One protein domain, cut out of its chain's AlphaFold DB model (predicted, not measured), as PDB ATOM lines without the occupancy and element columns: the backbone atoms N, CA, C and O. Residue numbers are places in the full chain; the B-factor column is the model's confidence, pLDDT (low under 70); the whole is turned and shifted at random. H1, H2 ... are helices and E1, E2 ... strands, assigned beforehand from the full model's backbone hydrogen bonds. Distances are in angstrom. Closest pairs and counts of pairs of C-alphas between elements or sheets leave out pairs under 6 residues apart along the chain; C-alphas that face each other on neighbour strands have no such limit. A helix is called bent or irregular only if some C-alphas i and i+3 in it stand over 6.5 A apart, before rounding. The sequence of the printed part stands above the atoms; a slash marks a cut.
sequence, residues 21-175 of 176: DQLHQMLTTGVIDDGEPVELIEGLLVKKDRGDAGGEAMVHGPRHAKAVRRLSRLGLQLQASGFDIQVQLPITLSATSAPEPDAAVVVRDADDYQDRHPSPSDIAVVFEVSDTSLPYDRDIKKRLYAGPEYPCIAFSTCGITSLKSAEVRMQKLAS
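What this domain is: This is residues 21 to 175 of the 176 residues of the protein "Uma2 domain-containing protein" of Planctomycetaceae bacterium (UniProt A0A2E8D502). A four-stranded sheet, E3 E4 E5 E6, forms the middle of a three-layer body, with H2 and H4 side by side over one face and H3 over the other. Away from this sheet, at one end of the longest axis, sits a small head made of H1 and the hairpin E1 and E2; the long link of residues 88 to 102 loops between that head and the sheet. The printed part has 155 residues, with four named helices and six named strands in the order H1 E1 E2 H2 E3 E4 E5 H3 E6 H4, a mixed class of helices and strands. The larger sheet is mixed, with only E5 and E6 parallel among its neighbour pairs, and E1 and E2 form an antiparallel sheet of two. The whole is compact, with a radius of gyration of the C-alphas of 15.2 A and spans of 44 by 41 by 27 A.

Where its parts are: Find C-alpha 21 at (60.814, 24.792, 126.472), where H1 begins and runs to residue 28. Next come E1, residues 38 to 41, and E2, residues 44 to 47. H2, residues 62 to 81, is the longest helix, 30.4 A from C-alpha 62 at (35.510, 16.103, 104.654) to C-alpha 81; it is only just irregular, with C-alphas 77 and 80 lying 6.7 A apart. Read on to E3, residues 83 to 87, E4, residues 103 to 107, and E5, residues 123 to 128, which is 14.1 A long. H3 holds residues 136 to 145 over 14.2 A, E6 residues 154 to 156, and H4 residues 160 to 173 over 20.4 A, ending at C-alpha 173 at (61.296, 5.802, 101.118).

How they stand to each other: Start at the larger sheet, where E3, E4 and E5 form a meander, each strand the antiparallel neighbour of the one before. Look for N 84 and O 106, 2.8 A apart, between E3 and E4, and N 127 and O 103, 2.7 A, between E4 and E5. E5 and E6 are parallel, with N 128 and O 155 at 2.8 A; with H3 they make a strand-helix-strand unit, two parallel neighbour strands with a helix between, and its crossover is right-handed. H2 is on the sheet at a height of 7.7 A, over E3 and along the strands; its closest C-alphas to E3 are those of Gly 75 and Ile 85, 5.0 A. H4 is on the same face at a height of 9.8 A, over E5 and, only just, over E6, on which 3 of its C-alphas fall. H2 and H4 touch at Leu 78 and Leu 173, whose C-alphas are the closest at 7.2 A, and run the same way at a shallow tilt of 13 degrees. H3 is on the opposite face, over E6, its closest C-alphas being those of Lys 142 and Ala 154, 6.0 A. Now turn to the hairpin E1 and E2, where N 39 and O 46 are 2.8 A apart; E1 and H3 are only just apart, at 8.3 A. The closest C-alphas of H1 and E1 are those of Leu 23 and Leu 40, 7.7 A. Every O i to N i+4 pair is within hydrogen-bond range in H1, H3 and H4, and 12 of 16 are in H2.

The domain as a whole: The two C-alphas farthest apart are those of Val 31 and Ser 175, 44.7 A. The printed part has no cut. The links from E2 to H2, E3 to E4 and E4 to E5 are long. Mean pLDDT of the printed part is 75.3; among the 55 residues under 70 are 49 to 61, 130 to 140 and 145 to 170.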
ATOM      1  N   ASP A  21      60.799  25.123 125.042       95.31
ATOM      2  CA  ASP A  21      60.814  24.792 126.472       95.31
ATOM      3  C   ASP A  21      59.837  25.660 127.277       95.31
ATOM      4  O   ASP A  21      59.148  25.168 128.170       95.31
ATOM      5  N   GLN A  22      59.737  26.952 126.947       95.94
ATOM      6  CA  GLN A  22      58.764  27.849 127.570       95.94
ATOM      7  C   GLN A  22      57.327  27.471 127.197       95.94
ATOM      8  O   GLN A  22      56.466  27.474 128.073       95.94
ATOM      9  N   LEU A  23      57.064  27.083 125.944       94.06
ATOM     10  CA  LEU A  23      55.764  26.538 125.545       94.06
ATOM     11  C   LEU A  23      55.414  25.280 126.358       94.06
ATOM     12  O   LEU A  23      54.321  25.198 126.913       94.06
ATOM     13  N   HIS A  24      56.338  24.325 126.492       92.12
ATOM     14  CA  HIS A  24      56.115  23.115 127.289       92.12
ATOM     15  C   HIS A  24      55.820  23.440 128.757       92.12
ATOM     16  O   HIS A  24      54.933  22.833 129.359       92.12
ATOM     17  N   GLN A  25      56.511  24.429 129.334       94.56
ATOM     18  CA  GLN A  25      56.210  24.919 130.681       94.56
ATOM     19  C   GLN A  25      54.807  25.525 130.765       94.56
ATOM     20  O   GLN A  25      54.087  25.242 131.719       94.56
ATOM     21  N   MET A  26      54.392  26.323 129.778       94.56
ATOM     22  CA  MET A  26      53.051  26.918 129.733       94.56
ATOM     23  C   MET A  26      51.949  25.854 129.647       94.56
ATOM     24  O   MET A  26      50.961  25.972 130.367       94.56
ATOM     25  N   LEU A  27      52.141  24.805 128.843       90.62
ATOM     26  CA  LEU A  27      51.225  23.659 128.763       90.62
ATOM     27  C   LEU A  27      51.187  22.882 130.089       90.62
ATOM     28  O   LEU A  27      50.125  22.659 130.658       90.62
ATOM     29  N   THR A  28      52.357  22.548 130.644       91.81
ATOM     30  CA  THR A  28      52.475  21.786 131.905       91.81
ATOM     31  C   THR A  28      51.856  22.524 133.095       91.81
ATOM     32  O   THR A  28      51.331  21.905 134.016       91.81
ATOM     33  N   THR A  29      51.932  23.857 133.101       94.94
ATOM     34  CA  THR A  29      51.396  24.704 134.179       94.94
ATOM     35  C   THR A  29      49.948  25.143 133.955       94.94
ATOM     36  O   THR A  29      49.383  25.789 134.836       94.94
ATOM     37  N   GLY A  30      49.339  24.794 132.815       92.50
ATOM     38  CA  GLY A  30      47.961  25.162 132.479       92.50
ATOM     39  C   GLY A  30      47.770  26.643 132.137       92.50
ATOM     40  O   GLY A  30      46.675  27.173 132.287       92.50
ATOM     41  N   VAL A  31      48.827  27.345 131.709       94.06
ATOM     42  CA  VAL A  31      48.700  28.691 131.112       94.06
ATOM     43  C   VAL A  31      48.056  28.599 129.728       94.06
ATOM     44  O   VAL A  31      47.320  29.494 129.318       94.06
ATOM     45  N   ILE A  32      48.358  27.514 129.017       90.06
ATOM     46  CA  ILE A  32      47.677  27.088 127.800       90.06
ATOM     47  C   ILE A  32      47.060  25.734 128.129       90.06
ATOM     48  O   ILE A  32      47.763  24.857 128.633       90.06
ATOM     49  N   ASP A  33      45.763  25.588 127.872       87.44
ATOM     50  CA  ASP A  33      45.066  24.330 128.109       87.44
ATOM     51  C   ASP A  33      45.577  23.241 127.160       87.44
ATOM     52  O   ASP A  33      45.887  23.488 125.989       87.44
ATOM     53  N   ASP A  34      45.643  22.015 127.673       76.44
ATOM     54  CA  ASP A  34      45.968  20.852 126.856       76.44
ATOM     55  C   ASP A  34      44.909  20.679 125.752       76.44
ATOM     56  O   ASP A  34      43.702  20.688 126.007       76.44
ATOM     57  N   GLY A  35      45.366  20.555 124.506       75.62
ATOM     58  CA  GLY A  35      44.508  20.469 123.323       75.62
ATOM     59  C   GLY A  35      44.104  21.801 122.679       75.62
ATOM     60  O   GLY A  35      43.421  21.767 121.649       75.62
ATOM     61  N   GLU A  36      44.530  22.959 123.202       83.94
ATOM     62  CA  GLU A  36      44.391  24.216 122.455       83.94
ATOM     63  C   GLU A  36      45.166  24.126 121.127       83.94
ATOM     64  O   GLU A  36      46.327  23.710 121.123       83.94
ATOM     65  N   PRO A  37      44.564  24.496 119.977       81.88
ATOM     66  CA  PRO A  37      45.193  24.350 118.676       81.88
ATOM     67  C   PRO A  37      46.173  25.505 118.472       81.88
ATOM     68  O   PRO A  37      45.917  26.428 117.698       81.88
ATOM     69  N   VAL A  38      47.281  25.481 119.206       87.56
ATOM     70  CA  VAL A  38      48.365  26.457 119.123       87.56
ATOM     71  C   VAL A  38      49.641  25.794 118.630       87.56
ATOM     72  O   VAL A  38      49.948  24.656 118.965       87.56
ATOM     73  N   GLU A  39      50.403  26.533 117.842       88.75
ATOM     74  CA  GLU A  39      51.725  26.141 117.372       88.75
ATOM     75  C   GLU A  39      52.725  27.267 117.628       88.75
ATOM     76  O   GLU A  39      52.368  28.449 117.651       88.75
ATOM     77  N   LEU A  40      53.994  26.906 117.829       91.69
ATOM     78  CA  LEU A  40      55.064  27.883 117.992       91.69
ATOM     79  C   LEU A  40      55.804  28.057 116.670       91.69
ATOM     80  O   LEU A  40      56.435  27.117 116.190       91.69
ATOM     81  N   ILE A  41      55.772  29.263 116.106       88.62
ATOM     82  CA  ILE A  41      56.425  29.583 114.834       88.62
ATOM     83  C   ILE A  41      57.405  30.730 115.049       88.62
ATOM     84  O   ILE A  41      57.012  31.869 115.294       88.62
ATOM     85  N   GLU A  42      58.702  30.428 114.978       87.75
ATOM     86  CA  GLU A  42      59.793  31.385 115.200       87.75
ATOM     87  C   GLU A  42      59.662  32.147 116.537       87.75
ATOM     88  O   GLU A  42      60.099  33.281 116.678       87.75
ATOM     89  N   GLY A  43      59.074  31.533 117.553       89.75
ATOM     90  CA  GLY A  43      58.895  32.092 118.887       89.75
ATOM     91  C   GLY A  43      57.611  32.896 119.059       89.75
ATOM     92  O   GLY A  43      57.434  33.526 120.099       89.75
ATOM     93  N   LEU A  44      56.722  32.875 118.067       90.31
ATOM     94  CA  LEU A  44      55.371  33.421 118.148       90.31
ATOM     95  C   LEU A  44      54.368  32.288 118.367       90.31
ATOM     96  O   LEU A  44      54.391  31.295 117.641       90.31
ATOM     97  N   LEU A  45      53.479  32.454 119.346       89.88
ATOM     98  CA  LEU A  45      52.315  31.587 119.519       89.88
ATOM     99  C   LEU A  45      51.278  31.916 118.449       89.88
ATOM    100  O   LEU A  45      50.760  33.033 118.396       89.88
ATOM    101  N   VAL A  46      50.982  30.941 117.600       86.06
ATOM    102  CA  VAL A  46      50.052  31.066 116.480       86.06
ATOM    103  C   VAL A  46      48.910  30.085 116.692       86.06
ATOM    104  O   VAL A  46      49.126  28.940 117.072       86.06
ATOM    105  N   LYS A  47      47.675  30.524 116.443       83.06
ATOM    106  CA  LYS A  47      46.526  29.619 116.432       83.06
ATOM    107  C   LYS A  47      46.545  28.816 115.133       83.06
ATOM    108  O   LYS A  47      46.542  29.406 114.056       83.06
ATOM    109  N   LYS A  48      46.522  27.490 115.234       76.62
ATOM    110  CA  LYS A  48      46.368  26.596 114.090       76.62
ATOM    111  C   LYS A  48      44.938  26.716 113.566       76.62
ATOM    112  O   LYS A  48      43.989  26.277 114.217       76.62
ATOM    113  N   ASP A  49      44.786  27.325 112.394       67.50
ATOM    114  CA  ASP A  49      43.510  27.359 111.684       67.50
ATOM    115  C   ASP A  49      43.247  25.976 111.076       67.50
ATOM    116  O   ASP A  49      44.016  25.480 110.251       67.50
ATOM    117  N   ARG A  50      42.185  25.312 111.537       63.06
ATOM    118  CA  ARG A  50      41.781  23.979 111.062       63.06
ATOM    119  C   ARG A  50      40.499  24.035 110.222       63.06
ATOM    120  O   ARG A  50      39.982  22.979 109.856       63.06
ATOM    121  N   GLY A  51      39.978  25.234 109.941       54.69
ATOM    122  CA  GLY A  51      38.728  25.427 109.209       54.69
ATOM    123  C   GLY A  51      38.862  25.227 107.697       54.69
ATOM    124  O   GLY A  51      39.891  25.519 107.087       54.69
ATOM    125  N   ASP A  52      37.790  24.750 107.060       46.94
ATOM    126  CA  ASP A  52      37.603  24.919 105.619       46.94
ATOM    127  C   ASP A  52      37.114  26.347 105.305       46.94
ATOM    128  O   ASP A  52      36.618  27.059 106.181       46.94
ATOM    129  N   ALA A  53      37.275  26.823 104.060       42.47
ATOM    130  CA  ALA A  53      36.747  28.141 103.685       42.47
ATOM    131  C   ALA A  53      35.214  28.140 103.764       42.47
ATOM    132  O   ALA A  53      34.533  27.786 102.801       42.47
ATOM    133  N   GLY A  54      34.691  28.560 104.915       45.28
ATOM    134  CA  GLY A  54      33.265  28.693 105.196       45.28
ATOM    135  C   GLY A  54      32.778  27.973 106.457       45.28
ATOM    136  O   GLY A  54      31.623  28.183 106.823       45.28
ATOM    137  N   GLY A  55      33.608  27.156 107.111       49.97
ATOM    138  CA  GLY A  55      33.283  26.475 108.369       49.97
ATOM    139  C   GLY A  55      33.828  27.182 109.609       49.97
ATOM    140  O   GLY A  55      34.623  28.118 109.527       49.97
ATOM    141  N   GLU A  56      33.394  26.733 110.789       50.59
ATOM    142  CA  GLU A  56      34.013  27.156 112.048       50.59
ATOM    143  C   GLU A  56      35.498  26.757 112.051       50.59
ATOM    144  O   GLU A  56      35.844  25.650 111.631       50.59
ATOM    145  N   ALA A  57      36.369  27.647 112.546       52.69
ATOM    146  CA  ALA A  57      37.842  27.594 112.471       52.69
ATOM    147  C   ALA A  57      38.523  26.369 113.138       52.69
ATOM    148  O   ALA A  57      39.732  26.351 113.357       52.69
ATOM    149  N   MET A  58      37.759  25.340 113.497       52.38
ATOM    150  CA  MET A  58      38.209  24.151 114.220       52.38
ATOM    151  C   MET A  58      37.700  22.836 113.613       52.38
ATOM    152  O   MET A  58      37.994  21.771 114.153       52.38
ATOM    153  N   VAL A  59      36.957  22.872 112.499       58.47
ATOM    154  CA  VAL A  59      36.392  21.661 111.886       58.47
ATOM    155  C   VAL A  59      37.104  21.331 110.580       58.47
ATOM    156  O   VAL A  59      36.949  22.022 109.575       58.47
ATOM    157  N   HIS A  60      37.821  20.205 110.570       64.62
ATOM    158  CA  HIS A  60      38.386  19.657 109.342       64.62
ATOM    159  C   HIS A  60      37.274  19.279 108.359       64.62
ATOM    160  O   HIS A  60      36.496  18.351 108.603       64.62
ATOM    161  N   GLY A  61      37.248  19.948 107.206       68.62
ATOM    162  CA  GLY A  61      36.335  19.609 106.123       68.62
ATOM    163  C   GLY A  61      36.502  18.146 105.653       68.62
ATOM    164  O   GLY A  61      37.593  17.564 105.747       68.62
ATOM    165  N   PRO A  62      35.461  17.510 105.078       72.62
ATOM    166  CA  PRO A  62      35.510  16.103 104.654       72.62
ATOM    167  C   PRO A  62      36.650  15.756 103.680       72.62
ATOM    168  O   PRO A  62      37.095  14.607 103.611       72.62
ATOM    169  N   ARG A  63      37.122  16.735 102.900       71.19
ATOM    170  CA  ARG A  63      38.227  16.575 101.946       71.19
ATOM    171  C   ARG A  63      39.580  16.511 102.648       71.19
ATOM    172  O   ARG A  63      40.318  15.557 102.391       71.19
ATOM    173  N   HIS A  64      39.850  17.435 103.569       75.00
ATOM    174  CA  HIS A  64      41.011  17.379 104.456       75.00
ATOM    175  C   HIS A  64      41.071  16.035 105.198       75.00
ATOM    176  O   HIS A  64      42.047  15.293 105.069       75.00
ATOM    177  N   ALA A  65      39.977  15.637 105.857       77.81
ATOM    178  CA  ALA A  65      39.915  14.366 106.584       77.81
ATOM    179  C   ALA A  65      40.197  13.149 105.679       77.81
ATOM    180  O   ALA A  65      40.868  12.194 106.079       77.81
ATOM    181  N   LYS A  66      39.716  13.166 104.428       80.50
ATOM    182  CA  LYS A  66      39.997  12.106 103.449       80.50
ATOM    183  C   LYS A  66      41.477  12.053 103.056       80.50
ATOM    184  O   LYS A  66      42.000  10.950 102.883       80.50
ATOM    185  N   ALA A  67      42.127  13.201 102.879       77.62
ATOM    186  CA  ALA A  67      43.544  13.275 102.532       77.62
ATOM    187  C   ALA A  67      44.423  12.763 103.679       77.62
ATOM    188  O   ALA A  67      45.220  11.852 103.452       77.62
ATOM    189  N   VAL A  68      44.182  13.232 104.907       79.38
ATOM    190  CA  VAL A  68      44.871  12.750 106.116       79.38
ATOM    191  C   VAL A  68      44.724  11.233 106.261       79.38
ATOM    192  O   VAL A  68      45.721  10.522 106.337       79.38
ATOM    193  N   ARG A  69      43.500  10.690 106.140       83.62
ATOM    194  CA  ARG A  69      43.269   9.230 106.188       83.62
ATOM    195  C   ARG A  69      44.040   8.454 105.120       83.62
ATOM    196  O   ARG A  69      44.382   7.292 105.334       83.62
ATOM    197  N   ARG A  70      44.258   9.039 103.938       82.00
ATOM    198  CA  ARG A  70      45.046   8.395 102.878       82.00
ATOM    199  C   ARG A  70      46.528   8.388 103.235       82.00
ATOM    200  O   ARG A  70      47.148   7.343 103.074       82.00
ATOM    201  N   LEU A  71      47.056   9.497 103.757       80.00
ATOM    202  CA  LEU A  71      48.435   9.583 104.244       80.00
ATOM    203  C   LEU A  71      48.694   8.546 105.341       80.00
ATOM    204  O   LEU A  71      49.642   7.774 105.222       80.00
ATOM    205  N   SER A  72      47.797   8.421 106.327       84.06
ATOM    206  CA  SER A  72      47.926   7.415 107.393       84.06
ATOM    207  C   SER A  72      48.035   5.987 106.845       84.06
ATOM    208  O   SER A  72      48.872   5.207 107.286       84.06
ATOM    209  N   ARG A  73      47.221   5.635 105.838       83.06
ATOM    210  CA  ARG A  73      47.271   4.300 105.214       83.06
ATOM    211  C   ARG A  73      48.576   4.039 104.469       83.06
ATOM    212  O   ARG A  73      49.030   2.901 104.455       83.06
ATOM    213  N   LEU A  74      49.150   5.060 103.837       77.69
ATOM    214  CA  LEU A  74      50.441   4.935 103.162       77.69
ATOM    215  C   LEU A  74      51.578   4.761 104.174       77.69
ATOM    216  O   LEU A  74      52.475   3.960 103.939       77.69
ATOM    217  N   GLY A  75      51.512   5.433 105.326       77.62
ATOM    218  CA  GLY A  75      52.517   5.284 106.380       77.62
ATOM    219  C   GLY A  75      52.610   3.873 106.963       77.62
ATOM    220  O   GLY A  75      53.711   3.420 107.252       77.62
ATOM    221  N   LEU A  76      51.506   3.115 107.014       78.50
ATOM    222  CA  LEU A  76      51.548   1.694 107.401       78.50
ATOM    223  C   LEU A  76      52.497   0.865 106.517       78.50
ATOM    224  O   LEU A  76      53.075  -0.112 106.980       78.50
ATOM    225  N   GLN A  77      52.683   1.258 105.255       81.06
ATOM    226  CA  GLN A  77      53.599   0.581 104.333       81.06
ATOM    227  C   GLN A  77      55.066   0.948 104.588       81.06
ATOM    228  O   GLN A  77      55.950   0.183 104.216       81.06
ATOM    229  N   LEU A  78      55.327   2.086 105.237       80.25
ATOM    230  CA  LEU A  78      56.674   2.553 105.572       80.25
ATOM    231  C   LEU A  78      57.257   1.878 106.817       80.25
ATOM    232  O   LEU A  78      58.466   1.925 107.037       80.25
ATOM    233  N   GLN A  79      56.408   1.234 107.619       80.00
ATOM    234  CA  GLN A  79      56.799   0.636 108.890       80.00
ATOM    235  C   GLN A  79      57.893  -0.424 108.748       80.00
ATOM    236  O   GLN A  79      58.828  -0.461 109.546       80.00
ATOM    237  N   ALA A  80      57.810  -1.237 107.693       80.50
ATOM    238  CA  ALA A  80      58.807  -2.258 107.383       80.50
ATOM    239  C   ALA A  80      60.170  -1.673 106.963       80.50
ATOM    240  O   ALA A  80      61.170  -2.383 107.011       80.50
ATOM    241  N   SER A  81      60.213  -0.392 106.592       81.62
ATOM    242  CA  SER A  81      61.408   0.319 106.121       81.62
ATOM    243  C   SER A  81      61.994   1.248 107.191       81.62
ATOM    244  O   SER A  81      62.759   2.151 106.874       81.62
ATOM    245  N   GLY A  82      61.622   1.063 108.464       86.38
ATOM    246  CA  GLY A  82      62.200   1.824 109.576       86.38
ATOM    247  C   GLY A  82      61.667   3.249 109.729       86.38
ATOM    248  O   GLY A  82      62.304   4.062 110.391       86.38
ATOM    249  N   PHE A  83      60.499   3.556 109.161       88.50
ATOM    250  CA  PHE A  83      59.820   4.840 109.344       88.50
ATOM    251  C   PHE A  83      58.453   4.656 110.016       88.50
ATOM    252  O   PHE A  83      57.908   3.549 110.079       88.50
ATOM    253  N   ASP A  84      57.885   5.753 110.500       88.88
ATOM    254  CA  ASP A  84      56.494   5.838 110.932       88.88
ATOM    255  C   ASP A  84      55.842   7.136 110.440       88.88
ATOM    256  O   ASP A  84      56.530   8.071 110.017       88.88
ATOM    257  N   ILE A  85      54.507   7.180 110.441       87.88
ATOM    258  CA  ILE A  85      53.760   8.398 110.126       87.88
ATOM    259  C   ILE A  85      53.057   8.927 111.371       87.88
ATOM    260  O   ILE A  85      52.214   8.262 111.966       87.88
ATOM    261  N   GLN A  86      53.359  10.170 111.715       89.31
ATOM    262  CA  GLN A  86      52.656  10.919 112.744       89.31
ATOM    263  C   GLN A  86      51.641  11.845 112.079       89.31
ATOM    264  O   GLN A  86      51.909  12.415 111.023       89.31
ATOM    265  N   VAL A  87      50.451  11.961 112.661       88.69
ATOM    266  CA  VAL A  87      49.324  12.714 112.098       88.69
ATOM    267  C   VAL A  87      48.853  13.707 113.138       88.69
ATOM    268  O   VAL A  87      48.472  13.283 114.224       88.69
ATOM    269  N   GLN A  88      48.850  14.998 112.793       86.94
ATOM    270  CA  GLN A  88      48.421  16.074 113.695       86.94
ATOM    271  C   GLN A  88      49.150  16.041 115.046       86.94
ATOM    272  O   GLN A  88      48.545  16.218 116.100       86.94
ATOM    273  N   LEU A  89      50.457  15.775 115.000       89.50
ATOM    274  CA  LEU A  89      51.341  15.776 116.162       89.50
ATOM    275  C   LEU A  89      52.451  16.816 115.970       89.50
ATOM    276  O   LEU A  89      52.897  17.006 114.832       89.50
ATOM    277  N   PRO A  90      52.908  17.483 117.046       90.44
ATOM    278  CA  PRO A  90      53.979  18.465 116.959       90.44
ATOM    279  C   PRO A  90      55.308  17.854 116.506       90.44
ATOM    280  O   PRO A  90      55.662  16.732 116.868       90.44
ATOM    281  N   ILE A  91      56.084  18.648 115.773       92.06
ATOM    282  CA  ILE A  91      57.503  18.408 115.490       92.06
ATOM    283  C   ILE A  91      58.318  19.585 116.018       92.06
ATOM    284  O   ILE A  91      57.828  20.708 116.037       92.06
ATOM    285  N   THR A  92      59.567  19.366 116.420       93.19
ATOM    286  CA  THR A  92      60.464  20.451 116.851       93.19
ATOM    287  C   THR A  92      61.451  20.761 115.739       93.19
ATOM    288  O   THR A  92      62.302  19.940 115.422       93.19
ATOM    289  N   LEU A  93      61.360  21.946 115.137       90.06
ATOM    290  CA  LEU A  93      62.299  22.372 114.094       90.06
ATOM    291  C   LEU A  93      63.480  23.157 114.660       90.06
ATOM    292  O   LEU A  93      64.590  23.062 114.150       90.06
ATOM    293  N   SER A  94      63.251  23.929 115.719       90.62
ATOM    294  CA  SER A  94      64.291  24.699 116.397       90.62
ATOM    295  C   SER A  94      63.883  24.989 117.840       90.62
ATOM    296  O   SER A  94      62.753  24.717 118.240       90.62
ATOM    297  N   ALA A  95      64.766  25.635 118.605       92.31
ATOM    298  CA  ALA A  95      64.460  26.101 119.960       92.31
ATOM    299  C   ALA A  95      63.267  27.077 120.033       92.31
ATOM    300  O   ALA A  95      62.773  27.354 121.122       92.31
ATOM    301  N   THR A  96      62.810  27.615 118.900       92.19
ATOM    302  CA  THR A  96      61.703  28.577 118.814       92.19
ATOM    303  C   THR A  96      60.619  28.154 117.826       92.19
ATOM    304  O   THR A  96      59.699  28.923 117.583       92.19
ATOM    305  N   SER A  97      60.682  26.954 117.251       90.62
ATOM    306  CA  SER A  97      59.692  26.510 116.270       90.62
ATOM    307  C   SER A  97      59.272  25.077 116.546       90.62
ATOM    308  O   SER A  97      60.059  24.151 116.346       90.62
ATOM    309  N   ALA A  98      58.015  24.916 116.947       92.81
ATOM    310  CA  ALA A  98      57.341  23.639 117.118       92.81
ATOM    311  C   ALA A  98      55.978  23.662 116.394       92.81
ATOM    312  O   ALA A  98      54.948  23.901 117.031       92.81
ATOM    313  N   PRO A  99      55.961  23.519 115.055       90.12
ATOM    314  CA  PRO A  99      54.721  23.425 114.295       90.12
ATOM    315  C   PRO A  99      54.032  22.071 114.492       90.12
ATOM    316  O   PRO A  99      54.680  21.055 114.753       90.12
ATOM    317  N   GLU A 100      52.720  22.043 114.273       89.88
ATOM    318  CA  GLU A 100      51.926  20.812 114.228       89.88
ATOM    319  C   GLU A 100      51.464  20.571 112.779       89.88
ATOM    320  O   GLU A 100      50.431  21.111 112.372       89.88
ATOM    321  N   PRO A 101      52.205  19.806 111.960       86.56
ATOM    322  CA  PRO A 101      51.788  19.498 110.596       86.56
ATOM    323  C   PRO A 101      50.593  18.540 110.562       86.56
ATOM    324  O   PRO A 101      50.310  17.819 111.521       86.56
ATOM    325  N   ASP A 102      49.909  18.466 109.423       83.94
ATOM    326  CA  ASP A 102      48.831  17.487 109.240       83.94
ATOM    327  C   ASP A 102      49.342  16.047 109.190       83.94
ATOM    328  O   ASP A 102      48.680  15.139 109.698       83.94
ATOM    329  N   ALA A 103      50.529  15.828 108.621       86.69
ATOM    330  CA  ALA A 103      51.278  14.595 108.831       86.69
ATOM    331  C   ALA A 103      52.792  14.796 108.681       86.69
ATOM    332  O   ALA A 103      53.245  15.627 107.896       86.69
ATOM    333  N   ALA A 104      53.580  13.973 109.363       88.19
ATOM    334  CA  ALA A 104      55.026  13.893 109.204       88.19
ATOM    335  C   ALA A 104      55.469  12.429 109.109       88.19
ATOM    336  O   ALA A 104      54.973  11.573 109.837       88.19
ATOM    337  N   VAL A 105      56.396  12.138 108.199       88.31
ATOM    338  CA  VAL A 105      57.089  10.845 108.139       88.31
ATOM    339  C   VAL A 105      58.380  10.992 108.904       88.31
ATOM    340  O   VAL A 105      59.210  11.831 108.543       88.31
ATOM    341  N   VAL A 106      58.544  10.163 109.922       89.62
ATOM    342  CA  VAL A 106      59.679  10.217 110.834       89.62
ATOM    343  C   VAL A 106      60.395   8.879 110.875       89.62
ATOM    344  O   VAL A 106      59.810   7.842 110.555       89.62
ATOM    345  N   VAL A 107      61.674   8.894 111.233       89.75
ATOM    346  CA  VAL A 107      62.423   7.677 111.550       89.75
ATOM    347  C   VAL A 107      61.711   6.972 112.700       89.75
ATOM    348  O   VAL A 107      61.221   7.614 113.630       89.75
ATOM    349  N   ARG A 108      61.619   5.647 112.626       85.81
ATOM    350  CA  ARG A 108      61.095   4.839 113.721       85.81
ATOM    351  C   ARG A 108      62.086   4.890 114.878       85.81
ATOM    352  O   ARG A 108      63.203   4.391 114.753       85.81
ATOM    353  N   ASP A 109      61.654   5.479 115.980       81.50
ATOM    354  CA  ASP A 109      62.393   5.505 117.236       81.50
ATOM    355  C   ASP A 109      61.957   4.309 118.098       81.50
ATOM    356  O   ASP A 109      60.801   3.894 118.041       81.50
ATOM    357  N   ALA A 110      62.881   3.698 118.843       65.81
ATOM    358  CA  ALA A 110      62.574   2.525 119.666       65.81
ATOM    359  C   ALA A 110      61.707   2.875 120.885       65.81
ATOM    360  O   ALA A 110      60.958   2.023 121.359       65.81
ATOM    361  N   ASP A 111      61.796   4.124 121.345       81.38
ATOM    362  CA  ASP A 111      61.047   4.645 122.481       81.38
ATOM    363  C   ASP A 111      59.888   5.545 122.024       81.38
ATOM    364  O   ASP A 111      59.324   6.276 122.835       81.38
ATOM    365  N   ASP A 112      59.517   5.503 120.737       76.75
ATOM    366  CA  ASP A 112      58.395   6.245 120.146       76.75
ATOM    367  C   ASP A 112      58.370   7.740 120.526       76.75
ATOM    368  O   ASP A 112      57.302   8.337 120.667       76.75
ATOM    369  N   TYR A 113      59.545   8.369 120.673       87.38
ATOM    370  CA  TYR A 113      59.654   9.796 121.002       87.38
ATOM    371  C   TYR A 113      59.001  10.174 122.352       87.38
ATOM    372  O   TYR A 113      58.434  11.254 122.496       87.38
ATOM    373  N   GLN A 114      59.090   9.304 123.364       85.88
ATOM    374  CA  GLN A 114      58.483   9.515 124.690       85.88
ATOM    375  C   GLN A 114      58.849  10.848 125.368       85.88
ATOM    376  O   GLN A 114      57.978  11.493 125.947       85.88
ATOM    377  N   ASP A 115      60.113  11.273 125.280       88.31
ATOM    378  CA  ASP A 115      60.625  12.434 126.029       88.31
ATOM    379  C   ASP A 115      60.818  13.700 125.173       88.31
ATOM    380  O   ASP A 115      61.234  14.746 125.675       88.31
ATOM    381  N   ARG A 116      60.576  13.623 123.860       89.56
ATOM    382  CA  ARG A 116      60.808  14.735 122.923       89.56
ATOM    383  C   ARG A 116      59.958  14.576 121.680       89.56
ATOM    384  O   ARG A 116      59.717  13.463 121.261       89.56
ATOM    385  N   HIS A 117      59.644  15.658 120.982       92.06
ATOM    386  CA  HIS A 117      59.112  15.537 119.624       92.06
ATOM    387  C   HIS A 117      60.221  15.216 118.601       92.06
ATOM    388  O   HIS A 117      61.408  15.468 118.866       92.06
ATOM    389  N   PRO A 118      59.867  14.681 117.416       92.81
ATOM    390  CA  PRO A 118      60.816  14.502 116.325       92.81
ATOM    391  C   PRO A 118      61.505  15.820 115.973       92.81
ATOM    392  O   PRO A 118      60.864  16.868 115.856       92.81
ATOM    393  N   SER A 119      62.820  15.748 115.811       91.38
ATOM    394  CA  SER A 119      63.682  16.857 115.415       91.38
ATOM    395  C   SER A 119      63.947  16.805 113.905       91.38
ATOM    396  O   SER A 119      63.607  15.808 113.264       91.38
ATOM    397  N   PRO A 120      64.591  17.808 113.285       88.19
ATOM    398  CA  PRO A 120      64.785  17.792 111.838       88.19
ATOM    399  C   PRO A 120      65.543  16.577 111.299       88.19
ATOM    400  O   PRO A 120      65.266  16.145 110.183       88.19
ATOM    401  N   SER A 121      66.471  16.008 112.075       87.00
ATOM    402  CA  SER A 121      67.212  14.802 111.680       87.00
ATOM    403  C   SER A 121      66.347  13.546 111.651       87.00
ATOM    404  O   SER A 121      66.696  12.580 110.978       87.00
ATOM    405  N   ASP A 122      65.225  13.566 112.364       89.75
ATOM    406  CA  ASP A 122      64.291  12.453 112.450       89.75
ATOM    407  C   ASP A 122      63.217  12.521 111.359       89.75
ATOM    408  O   ASP A 122      62.493  11.553 111.148       89.75
ATOM    409  N   ILE A 123      63.076  13.656 110.668       86.94
ATOM    410  CA  ILE A 123      61.950  13.930 109.772       86.94
ATOM    411  C   ILE A 123      62.364  13.706 108.318       86.94
ATOM    412  O   ILE A 123      63.181  14.434 107.755       86.94
ATOM    413  N   ALA A 124      61.720  12.743 107.662       84.12
ATOM    414  CA  ALA A 124      61.908  12.485 106.240       84.12
ATOM    415  C   ALA A 124      61.025  13.391 105.363       84.12
ATOM    416  O   ALA A 124      61.462  13.863 104.311       84.12
ATOM    417  N   VAL A 125      59.760  13.608 105.753       84.06
ATOM    418  CA  VAL A 125      58.768  14.367 104.962       84.06
ATOM    419  C   VAL A 125      57.746  15.044 105.872       84.06
ATOM    420  O   VAL A 125      57.334  14.451 106.864       84.06
ATOM    421  N   VAL A 126      57.283  16.240 105.493       83.12
ATOM    422  CA  VAL A 126      56.169  16.944 106.148       83.12
ATOM    423  C   VAL A 126      55.041  17.199 105.143       83.12
ATOM    424  O   VAL A 126      55.272  17.590 103.995       83.12
ATOM    425  N   PHE A 127      53.803  16.989 105.574       81.81
ATOM    426  CA  PHE A 127      52.585  17.191 104.801       81.81
ATOM    427  C   PHE A 127      51.679  18.213 105.487       81.81
ATOM    428  O   PHE A 127      51.356  18.078 106.663       81.81
ATOM    429  N   GLU A 128      51.222  19.185 104.703       78.62
ATOM    430  CA  GLU A 128      50.175  20.146 105.038       78.62
ATOM    431  C   GLU A 128      49.022  19.969 104.040       78.62
ATOM    432  O   GLU A 128      49.221  19.818 102.829       78.62
ATOM    433  N   VAL A 129      47.788  19.968 104.512       74.06
ATOM    434  CA  VAL A 129      46.591  19.653 103.732       74.06
ATOM    435  C   VAL A 129      45.641  20.846 103.795       74.06
ATOM    436  O   VAL A 129      44.894  21.027 104.749       74.06
ATOM    437  N   SER A 130      45.597  21.640 102.726       66.94
ATOM    438  CA  SER A 130      44.734  22.826 102.647       66.94
ATOM    439  C   SER A 130      43.739  22.716 101.489       66.94
ATOM    440  O   SER A 130      44.152  22.535 100.340       66.94
ATOM    441  N   ASP A 131      42.442  22.903 101.755       56.78
ATOM    442  CA  ASP A 131      41.424  23.009 100.699       56.78
ATOM    443  C   ASP A 131      41.415  24.411 100.051       56.78
ATOM    444  O   ASP A 131      41.254  24.512  98.834       56.78
ATOM    445  N   THR A 132      41.633  25.484 100.829       49.28
ATOM    446  CA  THR A 132      41.435  26.884 100.376       49.28
ATOM    447  C   THR A 132      42.231  27.964 101.137       49.28
ATOM    448  O   THR A 132      42.410  29.056 100.597       49.28
ATOM    449  N   SER A 133      42.752  27.705 102.343       50.88
ATOM    450  CA  SER A 133      43.586  28.636 103.133       50.88
ATOM    451  C   SER A 133      45.054  28.597 102.669       50.88
ATOM    452  O   SER A 133      45.942  28.048 103.306       50.88
ATOM    453  N   LEU A 134      45.309  29.106 101.461       50.88
ATOM    454  CA  LEU A 134      46.542  28.832 100.706       50.88
ATOM    455  C   LEU A 134      47.600  29.948 100.592       50.88
ATOM    456  O   LEU A 134      48.663  29.624 100.071       50.88
ATOM    457  N   PRO A 135      47.404  31.227 100.970       52.66
ATOM    458  CA  PRO A 135      48.521  32.183 100.894       52.66
ATOM    459  C   PRO A 135      49.384  32.227 102.164       52.66
ATOM    460  O   PRO A 135      50.594  32.045 102.080       52.66
ATOM    461  N   TYR A 136      48.765  32.433 103.333       49.81
ATOM    462  CA  TYR A 136      49.484  32.731 104.579       49.81
ATOM    463  C   TYR A 136      50.249  31.514 105.123       49.81
ATOM    464  O   TYR A 136      51.476  31.561 105.230       49.81
ATOM    465  N   ASP A 137      49.556  30.390 105.335       56.41
ATOM    466  CA  ASP A 137      50.179  29.135 105.786       56.41
ATOM    467  C   ASP A 137      51.219  28.625 104.794       56.41
ATOM    468  O   ASP A 137      52.285  28.132 105.162       56.41
ATOM    469  N   ARG A 138      50.936  28.784 103.501       57.94
ATOM    470  CA  ARG A 138      51.801  28.286 102.440       57.94
ATOM    471  C   ARG A 138      53.140  29.003 102.415       57.94
ATOM    472  O   ARG A 138      54.142  28.333 102.208       57.94
ATOM    473  N   ASP A 139      53.180  30.320 102.567       62.53
ATOM    474  CA  ASP A 139      54.423  31.066 102.361       62.53
ATOM    475  C   ASP A 139      55.293  31.067 103.633       62.53
ATOM    476  O   ASP A 139      56.516  30.938 103.540       62.53
ATOM    477  N   ILE A 140      54.676  31.085 104.822       66.81
ATOM    478  CA  ILE A 140      55.398  30.991 106.101       66.81
ATOM    479  C   ILE A 140      55.873  29.559 106.354       66.81
ATOM    480  O   ILE A 140      57.074  29.341 106.524       66.81
ATOM    481  N   LYS A 141      54.970  28.567 106.328       70.12
ATOM    482  CA  LYS A 141      55.337  27.188 106.680       70.12
ATOM    483  C   LYS A 141      56.235  26.545 105.632       70.12
ATOM    484  O   LYS A 141      57.167  25.839 105.996       70.12
ATOM    485  N   LYS A 142      56.065  26.837 104.332       67.81
ATOM    486  CA  LYS A 142      57.031  26.339 103.331       67.81
ATOM    487  C   LYS A 142      58.426  26.887 103.559       67.81
ATOM    488  O   LYS A 142      59.368  26.121 103.423       67.81
ATOM    489  N   ARG A 143      58.578  28.176 103.887       71.94
ATOM    490  CA  ARG A 143      59.896  28.733 104.226       71.94
ATOM    491  C   ARG A 143      60.455  28.059 105.474       71.94
ATOM    492  O   ARG A 143      61.631  27.715 105.487       71.94
ATOM    493  N   LEU A 144      59.612  27.867 106.487       72.94
ATOM    494  CA  LEU A 144      59.992  27.229 107.740       72.94
ATOM    495  C   LEU A 144      60.508  25.803 107.511       72.94
ATOM    496  O   LEU A 144      61.579  25.465 107.997       72.94
ATOM    497  N   TYR A 145      59.796  24.998 106.721       68.88
ATOM    498  CA  TYR A 145      60.185  23.623 106.408       68.88
ATOM    499  C   TYR A 145      61.318  23.528 105.375       68.88
ATOM    500  O   TYR A 145      62.113  22.605 105.427       68.88
ATOM    501  N   ALA A 146      61.448  24.483 104.450       63.69
ATOM    502  CA  ALA A 146      62.511  24.490 103.438       63.69
ATOM    503  C   ALA A 146      63.824  25.140 103.918       63.69
ATOM    504  O   ALA A 146      64.687  25.461 103.095       63.69
ATOM    505  N   GLY A 147      63.963  25.393 105.222       62.16
ATOM    506  CA  GLY A 147      65.186  25.937 105.802       62.16
ATOM    507  C   GLY A 147      66.408  25.053 105.495       62.16
ATOM    508  O   GLY A 147      66.279  23.834 105.425       62.16
ATOM    509  N   PRO A 148      67.607  25.643 105.324       52.41
ATOM    510  CA  PRO A 148      68.819  24.926 104.901       52.41
ATOM    511  C   PRO A 148      69.280  23.835 105.882       52.41
ATOM    512  O   PRO A 148      70.112  23.002 105.537       52.41
ATOM    513  N   GLU A 149      68.741  23.854 107.097       50.97
ATOM    514  CA  GLU A 149      69.063  22.958 108.209       50.97
ATOM    515  C   GLU A 149      68.125  21.743 108.257       50.97
ATOM    516  O   GLU A 149      68.337  20.814 109.035       50.97
ATOM    517  N   TYR A 150      67.083  21.738 107.420       54.84
ATOM    518  CA  TYR A 150      66.006  20.765 107.469       54.84
ATOM    519  C   TYR A 150      65.986  19.955 106.167       54.84
ATOM    520  O   TYR A 150      65.774  20.509 105.088       54.84
ATOM    521  N   PRO A 151      66.167  18.625 106.216       47.41
ATOM    522  CA  PRO A 151      66.029  17.782 105.030       47.41
ATOM    523  C   PRO A 151      64.562  17.645 104.568       47.41
ATOM    524  O   PRO A 151      64.286  16.936 103.594       47.41
ATOM    525  N   CYS A 152      63.611  18.288 105.258       46.81
ATOM    526  CA  CYS A 152      62.190  18.047 105.093       46.81
ATOM    527  C   CYS A 152      61.602  18.792 103.885       46.81
ATOM    528  O   CYS A 152      61.844  19.967 103.620       46.81
ATOM    529  N   ILE A 153      60.798  18.069 103.109       53.28
ATOM    530  CA  ILE A 153      60.087  18.620 101.955       53.28
ATOM    531  C   ILE A 153      58.634  18.785 102.356       53.28
ATOM    532  O   ILE A 153      57.966  17.795 102.651       53.28
ATOM    533  N   ALA A 154      58.158  20.027 102.342       53.34
ATOM    534  CA  ALA A 154      56.770  20.357 102.617       53.34
ATOM    535  C   ALA A 154      55.896  20.202 101.369       53.34
ATOM    536  O   ALA A 154      56.155  20.808 100.324       53.34
ATOM    537  N   PHE A 155      54.809  19.449 101.498       55.12
ATOM    538  CA  PHE A 155      53.764  19.371 100.481       55.12
ATOM    539  C   PHE A 155      52.502  20.041 100.992       55.12
ATOM    540  O   PHE A 155      52.019  19.684 102.053       55.12
ATOM    541  N   SER A 156      51.947  20.965 100.209       51.38
ATOM    542  CA  SER A 156      50.566  21.409 100.389       51.38
ATOM    543  C   SER A 156      49.694  20.571  99.458       51.38
ATOM    544  O   SER A 156      49.830  20.672  98.232       51.38
ATOM    545  N   THR A 157      48.854  19.693 100.008       50.50
ATOM    546  CA  THR A 157      47.937  18.901  99.190       50.50
ATOM    547  C   THR A 157      46.595  19.602  99.045       50.50
ATOM    548  O   THR A 157      45.737  19.488  99.914       50.50
ATOM    549  N   CYS A 158      46.392  20.279  97.916       45.38
ATOM    550  CA  CYS A 158      45.061  20.601  97.408       45.38
ATOM    551  C   CYS A 158      44.811  19.720  96.168       45.38
ATOM    552  O   CYS A 158      45.519  19.817  95.163       45.38
ATOM    553  N   GLY A 159      43.850  18.794  96.245       46.69
ATOM    554  CA  GLY A 159      43.451  17.933  95.121       46.69
ATOM    555  C   GLY A 159      44.353  16.719  94.811       46.69
ATOM    556  O   GLY A 159      45.470  16.567  95.302       46.69
ATOM    557  N   ILE A 160      43.832  15.821  93.960       41.19
ATOM    558  CA  ILE A 160      44.335  14.455  93.672       41.19
ATOM    559  C   ILE A 160      45.798  14.411  93.178       41.19
ATOM    560  O   ILE A 160      46.485  13.414  93.397       41.19
ATOM    561  N   THR A 161      46.285  15.464  92.523       43.62
ATOM    562  CA  THR A 161      47.621  15.498  91.899       43.62
ATOM    563  C   THR A 161      48.756  15.542  92.927       43.62
ATOM    564  O   THR A 161      49.758  14.856  92.760       43.62
ATOM    565  N   SER A 162      48.574  16.279  94.023       54.53
ATOM    566  CA  SER A 162      49.572  16.413  95.098       54.53
ATOM    567  C   SER A 162      49.749  15.122  95.915       54.53
ATOM    568  O   SER A 162      50.866  14.765  96.286       54.53
ATOM    569  N   LEU A 163      48.668  14.355  96.097       57.78
ATOM    570  CA  LEU A 163      48.696  13.044  96.753       57.78
ATOM    571  C   LEU A 163      49.463  11.997  95.936       57.78
ATOM    572  O   LEU A 163      50.129  11.151  96.520       57.78
ATOM    573  N   LYS A 164      49.428  12.061  94.599       60.06
ATOM    574  CA  LYS A 164      50.247  11.168  93.759       60.06
ATOM    575  C   LYS A 164      51.742  11.431  93.947       60.06
ATOM    576  O   LYS A 164      52.526  10.491  93.995       60.06
ATOM    577  N   SER A 165      52.144  12.696  94.074       62.41
ATOM    578  CA  SER A 165      53.540  13.052  94.365       62.41
ATOM    579  C   SER A 165      53.976  12.575  95.753       62.41
ATOM    580  O   SER A 165      55.095  12.079  95.890       62.41
ATOM    581  N   ALA A 166      53.089  12.665  96.750       64.06
ATOM    582  CA  ALA A 166      53.305  12.087  98.075       64.06
ATOM    583  C   ALA A 166      53.493  10.560  98.001       64.06
ATOM    584  O   ALA A 166      54.473  10.038  98.525       64.06
ATOM    585  N   GLU A 167      52.618   9.858  97.272       66.88
ATOM    586  CA  GLU A 167      52.685   8.403  97.074       66.88
ATOM    587  C   GLU A 167      53.998   7.952  96.437       66.88
ATOM    588  O   GLU A 167      54.658   7.066  96.970       66.88
ATOM    589  N   VAL A 168      54.422   8.588  95.341       69.06
ATOM    590  CA  VAL A 168      55.688   8.255  94.662       69.06
ATOM    591  C   VAL A 168      56.882   8.406  95.606       69.06
ATOM    592  O   VAL A 168      57.833   7.625  95.556       69.06
ATOM    593  N   ARG A 169      56.856   9.409  96.487       68.75
ATOM    594  CA  ARG A 169      57.970   9.676  97.399       68.75
ATOM    595  C   ARG A 169      57.968   8.750  98.609       68.75
ATOM    596  O   ARG A 169      59.036   8.274  98.982       68.75
ATOM    597  N   MET A 170      56.796   8.432  99.156       69.94
ATOM    598  CA  MET A 170      56.658   7.390 100.176       69.94
ATOM    599  C   MET A 170      57.079   6.021  99.629       69.94
ATOM    600  O   MET A 170      57.819   5.311 100.292       69.94
ATOM    601  N   GLN A 171      56.729   5.685  98.384       71.25
ATOM    602  CA  GLN A 171      57.220   4.463  97.730       71.25
ATOM    603  C   GLN A 171      58.746   4.443  97.601       71.25
ATOM    604  O   GLN A 171      59.360   3.399  97.794       71.25
ATOM    605  N   LYS A 172      59.371   5.593  97.316       71.19
ATOM    606  CA  LYS A 172      60.832   5.697  97.293       71.19
ATOM    607  C   LYS A 172      61.440   5.470  98.680       71.19
ATOM    608  O   LYS A 172      62.422   4.745  98.772       71.19
ATOM    609  N   LEU A 173      60.859   6.043  99.735       68.88
ATOM    610  CA  LEU A 173      61.296   5.802 101.118       68.88
ATOM    611  C   LEU A 173      61.134   4.334 101.524       68.88
ATOM    612  O   LEU A 173      62.032   3.784 102.143       68.88
ATOM    613  N   ALA A 174      60.045   3.683 101.109       65.81
ATOM    614  CA  ALA A 174      59.820   2.259 101.360       65.81
ATOM    615  C   ALA A 174      60.831   1.327 100.660       65.81
ATOM    616  O   ALA A 174      60.893   0.143 100.978       65.81
ATOM    617  N   SER A 175      61.574   1.838  99.673       65.75
ATOM    618  CA  SER A 175      62.513   1.067  98.844       65.75
ATOM    619  C   SER A 175      63.988   1.234  99.228       65.75
ATOM    620  O   SER A 175      64.847   0.678  98.544       65.75
TER     621      SER A 175